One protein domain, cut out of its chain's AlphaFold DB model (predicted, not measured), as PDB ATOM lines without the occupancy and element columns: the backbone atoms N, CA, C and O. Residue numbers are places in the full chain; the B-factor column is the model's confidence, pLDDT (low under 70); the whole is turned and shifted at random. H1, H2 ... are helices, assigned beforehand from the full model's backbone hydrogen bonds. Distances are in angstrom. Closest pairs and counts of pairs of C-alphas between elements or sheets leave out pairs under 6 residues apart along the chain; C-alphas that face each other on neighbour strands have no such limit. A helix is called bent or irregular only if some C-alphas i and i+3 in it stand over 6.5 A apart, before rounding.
ATOM      1  N   ILE A   2      54.366  39.931 -22.069       75.81
ATOM      2  CA  ILE A   2      53.930  39.591 -20.693       75.81
ATOM      3  C   ILE A   2      52.534  40.144 -20.329       75.81
ATOM      4  O   ILE A   2      51.752  39.474 -19.660       75.81
ATOM      5  N   GLY A   3      52.192  41.333 -20.841       70.06
ATOM      6  CA  GLY A   3      50.911  41.987 -20.567       70.06
ATOM      7  C   GLY A   3      49.697  41.221 -21.091       70.06
ATOM      8  O   GLY A   3      48.690  41.172 -20.397       70.06
ATOM      9  N   SER A   4      49.795  40.566 -22.254       75.56
ATOM     10  CA  SER A   4      48.682  39.808 -22.845       75.56
ATOM     11  C   SER A   4      48.432  38.476 -22.137       75.56
ATOM     12  O   SER A   4      47.290  38.042 -22.022       75.56
ATOM     13  N   PHE A   5      49.481  37.826 -21.626       79.38
ATOM     14  CA  PHE A   5      49.325  36.640 -20.784       79.38
ATOM     15  C   PHE A   5      48.706  36.992 -19.434       79.38
ATOM     16  O   PHE A   5      47.798  36.297 -18.982       79.38
ATOM     17  N   LEU A   6      49.148  38.096 -18.824       79.38
ATOM     18  CA  LEU A   6      48.616  38.550 -17.545       79.38
ATOM     19  C   LEU A   6      47.146  38.970 -17.662       79.38
ATOM     20  O   LEU A   6      46.329  38.528 -16.863       79.38
ATOM     21  N   THR A   7      46.770  39.745 -18.682       75.50
ATOM     22  CA  THR A   7      45.362  40.108 -18.904       75.50
ATOM     23  C   THR A   7      44.497  38.890 -19.208       75.50
ATOM     24  O   THR A   7      43.412  38.782 -18.649       75.50
ATOM     25  N   ARG A   8      44.970  37.923 -20.005       78.38
ATOM     26  CA  ARG A   8      44.236  36.668 -20.256       78.38
ATOM     27  C   ARG A   8      44.047  35.828 -18.996       78.38
ATOM     28  O   ARG A   8      42.953  35.317 -18.773       78.38
ATOM     29  N   ALA A   9      45.079  35.708 -18.163       81.06
ATOM     30  CA  ALA A   9      44.986  34.998 -16.891       81.06
ATOM     31  C   ALA A   9      44.000  35.692 -15.939       81.06
ATOM     32  O   ALA A   9      43.136  35.035 -15.358       81.06
ATOM     33  N   LEU A  10      44.065  37.023 -15.840       79.31
ATOM     34  CA  LEU A  10      43.130  37.813 -15.040       79.31
ATOM     35  C   LEU A  10      41.692  37.694 -15.564       79.31
ATOM     36  O   LEU A  10      40.780  37.517 -14.766       79.31
ATOM     37  N   ILE A  11      41.472  37.718 -16.879       80.19
ATOM     38  CA  ILE A  11      40.142  37.521 -17.479       80.19
ATOM     39  C   ILE A  11      39.621  36.108 -17.206       80.19
ATOM     40  O   ILE A  11      38.453  35.953 -16.870       80.19
ATOM     41  N   MET A  12      40.455  35.070 -17.290       81.44
ATOM     42  CA  MET A  12      40.019  33.709 -16.956       81.44
ATOM     43  C   MET A  12      39.640  33.577 -15.477       81.44
ATOM     44  O   MET A  12      38.578  33.050 -15.149       81.44
ATOM     45  N   VAL A  13      40.457  34.103 -14.569       80.81
ATOM     46  CA  VAL A  13      40.199  33.976 -13.130       80.81
ATOM     47  C   VAL A  13      39.049  34.884 -12.685       80.81
ATOM     48  O   VAL A  13      38.083  34.415 -12.088       80.81
ATOM     49  N   PHE A  14      39.093  36.176 -13.002       78.81
ATOM     50  CA  PHE A  14      38.078  37.134 -12.556       78.81
ATOM     51  C   PHE A  14      36.822  37.147 -13.431       78.81
ATOM     52  O   PHE A  14      35.742  37.449 -12.935       78.81
ATOM     53  N   GLY A  15      36.940  36.820 -14.717       76.31
ATOM     54  CA  GLY A  15      35.816  36.785 -15.654       76.31
ATOM     55  C   GLY A  15      35.095  35.440 -15.715       76.31
ATOM     56  O   GLY A  15      33.908  35.423 -16.020       76.31
ATOM     57  N   TYR A  16      35.750  34.323 -15.392       82.50
ATOM     58  CA  TYR A  16      35.095  33.009 -15.426       82.50
ATOM     59  C   TYR A  16      35.082  32.326 -14.062       82.50
ATOM     60  O   TYR A  16      34.014  31.921 -13.609       82.50
ATOM     61  N   ALA A  17      36.219  32.235 -13.367       84.19
ATOM     62  CA  ALA A  17      36.277  31.488 -12.107       84.19
ATOM     63  C   ALA A  17      35.520  32.181 -10.956       84.19
ATOM     64  O   ALA A  17      34.746  31.533 -10.256       84.19
ATOM     65  N   TYR A  18      35.686  33.497 -10.787       82.12
ATOM     66  CA  TYR A  18      34.969  34.281  -9.772       82.12
ATOM     67  C   TYR A  18      33.436  34.230  -9.935       82.12
ATOM     68  O   TYR A  18      32.756  33.848  -8.981       82.12
ATOM     69  N   PRO A  19      32.856  34.546 -11.110       83.25
ATOM     70  CA  PRO A  19      31.411  34.453 -11.300       83.25
ATOM     71  C   PRO A  19      30.899  33.012 -11.235       83.25
ATOM     72  O   PRO A  19      29.799  32.795 -10.741       83.25
ATOM     73  N   ALA A  20      31.686  32.011 -11.653       84.31
ATOM     74  CA  ALA A  20      31.313  30.606 -11.482       84.31
ATOM     75  C   ALA A  20      31.226  30.206 -10.000       84.31
ATOM     76  O   ALA A  20      30.283  29.522  -9.600       84.31
ATOM     77  N   TYR A  21      32.167  30.668  -9.174       84.44
ATOM     78  CA  TYR A  21      32.144  30.436  -7.732       84.44
ATOM     79  C   TYR A  21      30.953  31.128  -7.057       84.44
ATOM     80  O   TYR A  21      30.256  30.521  -6.243       84.44
ATOM     81  N   GLU A  22      30.672  32.379  -7.422       80.81
ATOM     82  CA  GLU A  22      29.499  33.086  -6.907       80.81
ATOM     83  C   GLU A  22      28.184  32.447  -7.387       80.81
ATOM     84  O   GLU A  22      27.261  32.300  -6.586       80.81
ATOM     85  N   CYS A  23      28.093  31.971  -8.637       82.75
ATOM     86  CA  CYS A  23      26.961  31.167  -9.114       82.75
ATOM     87  C   CYS A  23      26.746  29.928  -8.243       82.75
ATOM     88  O   CYS A  23      25.631  29.697  -7.780       82.75
ATOM     89  N   PHE A  24      27.807  29.161  -7.987       83.38
ATOM     90  CA  PHE A  24      27.760  27.968  -7.144       83.38
ATOM     91  C   PHE A  24      27.245  28.301  -5.737       83.38
ATOM     92  O   PHE A  24      26.268  27.722  -5.264       83.38
ATOM     93  N   LYS A  25      27.814  29.340  -5.120       81.25
ATOM     94  CA  LYS A  25      27.401  29.829  -3.802       81.25
ATOM     95  C   LYS A  25      25.959  30.345  -3.774       81.25
ATOM     96  O   LYS A  25      25.299  30.250  -2.742       81.25
ATOM     97  N   THR A  26      25.466  30.913  -4.873       79.00
ATOM     98  CA  THR A  26      24.083  31.407  -4.996       79.00
ATOM     99  C   THR A  26      23.092  30.248  -5.122       79.00
ATOM    100  O   THR A  26      22.012  30.312  -4.538       79.00
ATOM    101  N   VAL A  27      23.463  29.183  -5.840       80.06
ATOM    102  CA  VAL A  27      22.645  27.970  -6.027       80.06
ATOM    103  C   VAL A  27      22.568  27.135  -4.751       80.06
ATOM    104  O   VAL A  27      21.514  26.592  -4.437       80.06
ATOM    105  N   GLU A  28      23.662  27.052  -3.994       82.50
ATOM    106  CA  GLU A  28      23.728  26.224  -2.786       82.50
ATOM    107  C   GLU A  28      23.068  26.873  -1.554       82.50
ATOM    108  O   GLU A  28      22.814  26.223  -0.539       82.50
ATOM    109  N   ARG A  29      22.709  28.161  -1.626       75.75
ATOM    110  CA  ARG A  29      21.888  28.797  -0.587       75.75
ATOM    111  C   ARG A  29      20.453  28.269  -0.657       75.75
ATOM    112  O   ARG A  29      19.775  28.443  -1.658       75.75
ATOM    113  N   ASN A  30      19.945  27.755   0.469       62.12
ATOM    114  CA  ASN A  30      18.582  27.207   0.635       62.12
ATOM    115  C   ASN A  30      17.421  28.122   0.175       62.12
ATOM    116  O   ASN A  30      16.302  27.652  -0.004       62.12
ATOM    117  N   LYS A  31      17.658  29.430   0.017       70.06
ATOM    118  CA  LYS A  31      16.718  30.385  -0.583       70.06
ATOM    119  C   LYS A  31      17.469  31.208  -1.631       70.06
ATOM    120  O   LYS A  31      18.002  32.263  -1.276       70.06
ATOM    121  N   PRO A  32      17.567  30.735  -2.885       68.00
ATOM    122  CA  PRO A  32      18.177  31.524  -3.939       68.00
ATOM    123  C   PRO A  32      17.309  32.761  -4.181       68.00
ATOM    124  O   PRO A  32      16.114  32.665  -4.464       68.00
ATOM    125  N   GLU A  33      17.903  33.942  -4.036       72.94
ATOM    126  CA  GLU A  33      17.231  35.185  -4.389       72.94
ATOM    127  C   GLU A  33      17.095  35.216  -5.914       72.94
ATOM    128  O   GLU A  33      18.089  35.274  -6.639       72.94
ATOM    129  N   ILE A  34      15.856  35.129  -6.406       71.75
ATOM    130  CA  ILE A  34      15.550  34.975  -7.839       71.75
ATOM    131  C   ILE A  34      16.232  36.081  -8.663       71.75
ATOM    132  O   ILE A  34      16.711  35.834  -9.766       71.75
ATOM    133  N   GLN A  35      16.355  37.282  -8.094       70.44
ATOM    134  CA  GLN A  35      17.032  38.422  -8.712       70.44
ATOM    135  C   GLN A  35      18.542  38.203  -8.902       70.44
ATOM    136  O   GLN A  35      19.083  38.574  -9.942       70.44
ATOM    137  N   GLN A  36      19.225  37.567  -7.943       72.75
ATOM    138  CA  GLN A  36      20.656  37.263  -8.060       72.75
ATOM    139  C   GLN A  36      20.904  36.174  -9.105       72.75
ATOM    140  O   GLN A  36      21.816  36.296  -9.922       72.75
ATOM    141  N   LEU A  37      20.063  35.137  -9.131       75.69
ATOM    142  CA  LEU A  37      20.156  34.083 -10.142       75.69
ATOM    143  C   LEU A  37      19.939  34.645 -11.553       75.69
ATOM    144  O   LEU A  37      20.681  34.312 -12.477       75.69
ATOM    145  N   GLN A  38      18.959  35.541 -11.704       74.69
ATOM    146  CA  GLN A  38      18.742  36.261 -12.953       74.69
ATOM    147  C   GLN A  38      19.977  37.077 -13.332       74.69
ATOM    148  O   GLN A  38      20.466  36.900 -14.438       74.69
ATOM    149  N   PHE A  39      20.541  37.888 -12.431       75.00
ATOM    150  CA  PHE A  39      21.746  38.678 -12.714       75.00
ATOM    151  C   PHE A  39      22.907  37.825 -13.250       75.00
ATOM    152  O   PHE A  39      23.520  38.167 -14.262       75.00
ATOM    153  N   TRP A  40      23.170  36.676 -12.623       79.38
ATOM    154  CA  TRP A  40      24.203  35.754 -13.087       79.38
ATOM    155  C   TRP A  40      23.882  35.142 -14.454       79.38
ATOM    156  O   TRP A  40      24.762  35.038 -15.305       79.38
ATOM    157  N   CYS A  41      22.626  34.775 -14.704       76.06
ATOM    158  CA  CYS A  41      22.202  34.266 -16.008       76.06
ATOM    159  C   CYS A  41      22.359  35.328 -17.112       76.06
ATOM    160  O   CYS A  41      22.896  35.049 -18.183       76.06
ATOM    161  N   GLN A  42      21.978  36.575 -16.824       73.44
ATOM    162  CA  GLN A  42      22.166  37.714 -17.726       73.44
ATOM    163  C   GLN A  42      23.648  37.940 -18.045       73.44
ATOM    164  O   GLN A  42      23.996  38.162 -19.205       73.44
ATOM    165  N   TYR A  43      24.517  37.826 -17.034       76.94
ATOM    166  CA  TYR A  43      25.965  37.883 -17.206       76.94
ATOM    167  C   TYR A  43      26.451  36.806 -18.180       76.94
ATOM    168  O   TYR A  43      27.060  37.144 -19.191       76.94
ATOM    169  N   TRP A  44      26.121  35.532 -17.950       82.44
ATOM    170  CA  TRP A  44      26.560  34.429 -18.815       82.44
ATOM    171  C   TRP A  44      26.048  34.532 -20.258       82.44
ATOM    172  O   TRP A  44      26.782  34.212 -21.193       82.44
ATOM    173  N   ILE A  45      24.822  35.023 -20.464       78.12
ATOM    174  CA  ILE A  45      24.281  35.283 -21.809       78.12
ATOM    175  C   ILE A  45      25.096  36.367 -22.518       78.12
ATOM    176  O   ILE A  45      25.450  36.215 -23.689       78.12
ATOM    177  N   LEU A  46      25.423  37.451 -21.815       77.44
ATOM    178  CA  LEU A  46      26.247  38.516 -22.369       77.44
ATOM    179  C   LEU A  46      27.657  38.016 -22.699       77.44
ATOM    180  O   LEU A  46      28.156  38.307 -23.782       77.44
ATOM    181  N   VAL A  47      28.269  37.238 -21.799       79.75
ATOM    182  CA  VAL A  47      29.565  36.579 -22.017       79.75
ATOM    183  C   VAL A  47      29.549  35.794 -23.329       79.75
ATOM    184  O   VAL A  47      30.387  36.035 -24.194       79.75
ATOM    185  N   ALA A  48      28.555  34.920 -23.510       82.50
ATOM    186  CA  ALA A  48      28.429  34.098 -24.709       82.50
ATOM    187  C   ALA A  48      28.252  34.941 -25.981       82.50
ATOM    188  O   ALA A  48      28.877  34.673 -27.008       82.50
ATOM    189  N   ALA A  49      27.434  35.990 -25.922       79.38
ATOM    190  CA  ALA A  49      27.213  36.854 -27.070       79.38
ATOM    191  C   ALA A  49      28.437  37.710 -27.424       79.38
ATOM    192  O   ALA A  49      28.723  37.897 -28.606       79.38
ATOM    193  N   LEU A  50      29.193  38.186 -26.426       78.25
ATOM    194  CA  LEU A  50      30.465  38.877 -26.646       78.25
ATOM    195  C   LEU A  50      31.479  37.945 -27.317       78.25
ATOM    196  O   LEU A  50      32.153  38.379 -28.243       78.25
ATOM    197  N   THR A  51      31.532  36.663 -26.938       82.12
ATOM    198  CA  THR A  51      32.386  35.664 -27.606       82.12
ATOM    199  C   THR A  51      32.000  35.458 -29.072       82.12
ATOM    200  O   THR A  51      32.867  35.343 -29.935       82.12
ATOM    201  N   ILE A  52      30.704  35.427 -29.399       82.06
ATOM    202  CA  ILE A  52      30.258  35.313 -30.797       82.06
ATOM    203  C   ILE A  52      30.624  36.583 -31.575       82.06
ATOM    204  O   ILE A  52      31.139  36.502 -32.691       82.06
ATOM    205  N   LEU A  53      30.397  37.756 -30.983       79.69
ATOM    206  CA  LEU A  53      30.689  39.037 -31.619       79.69
ATOM    207  C   LEU A  53      32.201  39.260 -31.799       79.69
ATOM    208  O   LEU A  53      32.601  39.848 -32.799       79.69
ATOM    209  N   GLU A  54      33.039  38.726 -30.904       80.44
ATOM    210  CA  GLU A  54      34.497  38.651 -31.073       80.44
ATOM    211  C   GLU A  54      34.848  37.885 -32.356       80.44
ATOM    212  O   GLU A  54      35.544  38.418 -33.221       80.44
ATOM    213  N   ARG A  55      34.284  36.683 -32.539       79.19
ATOM    214  CA  ARG A  55      34.531  35.848 -33.727       79.19
ATOM    215  C   ARG A  55      34.070  36.506 -35.024       79.19
ATOM    216  O   ARG A  55      34.759  36.418 -36.039       79.19
ATOM    217  N   VAL A  56      32.920  37.173 -35.001       80.62
ATOM    218  CA  VAL A  56      32.400  37.901 -36.168       80.62
ATOM    219  C   VAL A  56      33.242  39.151 -36.448       80.62
ATOM    220  O   VAL A  56      33.579  39.427 -37.598       80.62
ATOM    221  N   GLY A  57      33.644  39.889 -35.410       78.44
ATOM    222  CA  GLY A  57      34.493  41.076 -35.527       78.44
ATOM    223  C   GLY A  57      35.921  40.765 -35.990       78.44
ATOM    224  O   GLY A  57      36.545  41.591 -36.655       78.44
ATOM    225  N   ASP A  58      36.445  39.579 -35.673       76.62
ATOM    226  CA  ASP A  58      37.683  39.042 -36.253       76.62
ATOM    227  C   ASP A  58      37.557  38.809 -37.761       76.62
ATOM    228  O   ASP A  58      38.460  39.171 -38.513       76.62
ATOM    229  N   ALA A  59      36.430  38.250 -38.208       77.19
ATOM    230  CA  ALA A  59      36.204  37.947 -39.618       77.19
ATOM    231  C   ALA A  59      36.005  39.207 -40.482       77.19
ATOM    232  O   ALA A  59      36.485  39.251 -41.613       77.19
ATOM    233  N   LEU A  60      35.315  40.231 -39.966       75.94
ATOM    234  CA  LEU A  60      34.904  41.402 -40.755       75.94
ATOM    235  C   LEU A  60      35.962  42.508 -40.867       75.94
ATOM    236  O   LEU A  60      35.966  43.249 -41.847       75.94
ATOM    237  N   VAL A  61      36.841  42.662 -39.873       72.94
ATOM    238  CA  VAL A  61      37.717  43.849 -39.750       72.94
ATOM    239  C   VAL A  61      39.188  43.448 -39.599       72.94
ATOM    240  O   VAL A  61      39.990  44.115 -38.946       72.94
ATOM    241  N   SER A  62      39.564  42.332 -40.219       68.81
ATOM    242  CA  SER A  62      40.943  41.830 -40.266       68.81
ATOM    243  C   SER A  62      41.888  42.705 -41.103       68.81
ATOM    244  O   SER A  62      43.103  42.572 -40.994       68.81
ATOM    245  N   TRP A  63      41.352  43.632 -41.904       77.81
ATOM    246  CA  TRP A  63      42.129  44.498 -42.799       77.81
ATOM    247  C   TRP A  63      42.848  45.668 -42.092       77.81
ATOM    248  O   TRP A  63      43.745  46.276 -42.674       77.81
ATOM    249  N   LEU A  64      42.483  45.996 -40.844       77.00
ATOM    250  CA  LEU A  64      42.937  47.209 -40.148       77.00
ATOM    251  C   LEU A  64      43.954  46.884 -39.022       77.00
ATOM    252  O   LEU A  64      43.571  46.302 -38.005       77.00
ATOM    253  N   PRO A  65      45.231  47.304 -39.138       67.75
ATOM    254  CA  PRO A  65      46.335  46.837 -38.283       67.75
ATOM    255  C   PRO A  65      46.314  47.320 -36.818       67.75
ATOM    256  O   PRO A  65      47.077  46.803 -36.008       67.75
ATOM    257  N   LEU A  66      45.445  48.270 -36.445       75.62
ATOM    258  CA  LEU A  66      45.284  48.759 -35.060       75.62
ATOM    259  C   LEU A  66      43.912  48.408 -34.441       75.62
ATOM    260  O   LEU A  66      43.635  48.741 -33.289       75.62
ATOM    261  N   TYR A  67      43.025  47.750 -35.197       73.94
ATOM    262  CA  TYR A  67      41.647  47.490 -34.767       73.94
ATOM    263  C   TYR A  67      41.537  46.323 -33.776       73.94
ATOM    264  O   TYR A  67      40.655  46.327 -32.921       73.94
ATOM    265  N   SER A  68      42.447  45.348 -33.839       70.50
ATOM    266  CA  SER A  68      42.461  44.161 -32.970       70.50
ATOM    267  C   SER A  68      42.602  44.487 -31.481       70.50
ATOM    268  O   SER A  68      41.926  43.871 -30.663       70.50
ATOM    269  N   GLU A  69      43.419  45.476 -31.128       78.19
ATOM    270  CA  GLU A  69      43.622  45.892 -29.734       78.19
ATOM    271  C   GLU A  69      42.499  46.825 -29.256       78.19
ATOM    272  O   GLU A  69      41.938  46.636 -28.175       78.19
ATOM    273  N   ALA A  70      42.106  47.800 -30.086       79.19
ATOM    274  CA  ALA A  70      41.038  48.746 -29.756       79.19
ATOM    275  C   ALA A  70      39.676  48.053 -29.602       79.19
ATOM    276  O   ALA A  70      38.921  48.366 -28.678       79.19
ATOM    277  N   LYS A  71      39.368  47.067 -30.459       75.38
ATOM    278  CA  LYS A  71      38.137  46.284 -30.326       75.38
ATOM    279  C   LYS A  71      38.162  45.453 -29.049       75.38
ATOM    280  O   LYS A  71      37.174  45.452 -28.330       75.38
ATOM    281  N   LEU A  72      39.279  44.797 -28.724       75.12
ATOM    282  CA  LEU A  72      39.383  43.938 -27.544       75.12
ATOM    283  C   LEU A  72      39.232  44.770 -26.265       75.12
ATOM    284  O   LEU A  72      38.506  44.370 -25.360       75.12
ATOM    285  N   ALA A  73      39.799  45.979 -26.234       77.50
ATOM    286  CA  ALA A  73      39.564  46.943 -25.163       77.50
ATOM    287  C   ALA A  73      38.083  47.352 -25.049       77.50
ATOM    288  O   ALA A  73      37.547  47.391 -23.943       77.50
ATOM    289  N   PHE A  74      37.398  47.598 -26.170       75.81
ATOM    290  CA  PHE A  74      35.958  47.877 -26.184       75.81
ATOM    291  C   PHE A  74      35.127  46.678 -25.695       75.81
ATOM    292  O   PHE A  74      34.222  46.844 -24.880       75.81
ATOM    293  N   PHE A  75      35.471  45.459 -26.109       74.62
ATOM    294  CA  PHE A  75      34.833  44.226 -25.643       74.62
ATOM    295  C   PHE A  75      35.039  43.995 -24.140       74.62
ATOM    296  O   PHE A  75      34.079  43.695 -23.436       74.62
ATOM    297  N   VAL A  76      36.256  44.196 -23.627       76.56
ATOM    298  CA  VAL A  76      36.566  44.119 -22.186       76.56
ATOM    299  C   VAL A  76      35.843  45.220 -21.405       76.56
ATOM    300  O   VAL A  76      35.380  44.992 -20.288       76.56
ATOM    301  N   TYR A  77      35.689  46.404 -21.997       74.94
ATOM    302  CA  TYR A  77      34.900  47.481 -21.412       74.94
ATOM    303  C   TYR A  77      33.409  47.118 -21.317       74.94
ATOM    304  O   TYR A  77      32.794  47.359 -20.278       74.94
ATOM    305  N   LEU A  78      32.833  46.485 -22.349       70.88
ATOM    306  CA  LEU A  78      31.456  45.966 -22.308       70.88
ATOM    307  C   LEU A  78      31.293  44.792 -21.333       70.88
ATOM    308  O   LEU A  78      30.231  44.648 -20.720       70.88
ATOM    309  N   TRP A  79      32.332  43.967 -21.195       71.94
ATOM    310  CA  TRP A  79      32.359  42.819 -20.294       71.94
ATOM    311  C   TRP A  79      32.215  43.222 -18.831       71.94
ATOM    312  O   TRP A  79      31.594  42.490 -18.069       71.94
ATOM    313  N   PHE A  80      32.803  44.352 -18.424       70.56
ATOM    314  CA  PHE A  80      32.930  44.720 -17.017       70.56
ATOM    315  C   PHE A  80      31.547  44.894 -16.353       70.56
ATOM    316  O   PHE A  80      30.913  45.937 -16.496       70.56
ATOM    317  N   PRO A  81      31.074  43.919 -15.550       59.19
ATOM    318  CA  PRO A  81      29.676  43.852 -15.113       59.19
ATOM    319  C   PRO A  81      29.320  44.897 -14.043       59.19
ATOM    320  O   PRO A  81      28.179  44.984 -13.594       59.19
ATOM    321  N   LYS A  82      30.309  45.676 -13.590       54.91
ATOM    322  CA  LYS A  82      30.185  46.691 -12.537       54.91
ATOM    323  C   LYS A  82      29.916  48.091 -13.102       54.91
ATOM    324  O   LYS A  82      29.466  48.957 -12.354       54.91
ATOM    325  N   THR A  83      30.170  48.339 -14.389       59.25
ATOM    326  CA  THR A  83      29.820  49.605 -15.047       59.25
ATOM    327  C   THR A  83      28.400  49.507 -15.602       59.25
ATOM    328  O   THR A  83      28.029  48.546 -16.267       59.25
TER     329      THR A  83
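This is residues 2 to 83 of the 221 residues of the protein "HVA22-like protein" of Brassica napus (UniProt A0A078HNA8). Two long helices, H1 and H2, make a narrow V that closes at their link, and a shorter helix, H3, folds back side by side with the second half of H2. The first part of H1, residues 2 to 10, sticks out free at the open end of the V. The printed part has 82 residues with three named helices, H1, H2 and H3 along the chain, and no named strand; the class is all helix. It is loose, with a radius of gyration of the C-alphas of 15.4 A, and elongated, spanning 52 by 27 by 20 A.

H1 runs from residue 2, C-alpha at (53.930, 39.591, -20.693), to residue 28, 37.6 A. It is neither bent nor irregular, but only just: C-alphas 15 and 18 are 6.4 A apart. H2, residues 34 to 60, measures 38.7 A and begins with C-alpha 34 at (15.550, 34.975, -7.839). H3, residues 67 to 79, measures 17.8 A and ends with C-alpha 79 at (32.359, 42.819, -20.294).

H1 and H2 form a helical hairpin, opposite ways at a shallow tilt of 31 degrees. They touch through residues 19 to 27 of H1 and 36 to 40 of H2 alone; the closest C-alphas, of Cys 23 and Trp 40, are 6.7 A apart. H2 and H3 form a second helical hairpin, opposite ways at a shallow tilt of 9 degrees. H2 touches H3 with residues 46 to 58 alone; the closest C-alphas, of Leu 50 and Phe 75, are 7.0 A apart. H1 and H3 are only just apart, at 8.4 A between their closest C-alphas. Every O i to N i+4 pair is within hydrogen-bond range in H2 and H3, and 21 of 23 are in H1.

The C-alphas of Asn 30 and Trp 63, the two farthest apart, are 52.3 A apart. The printed part has no cut. The link from H1 to H2 is tight, and that from H2 to H3 is short; residues 28 to 33 stand free. Mean pLDDT of the printed part is 76.4, with residues 30, 32, 62, 65 and 81 to 83 under 70.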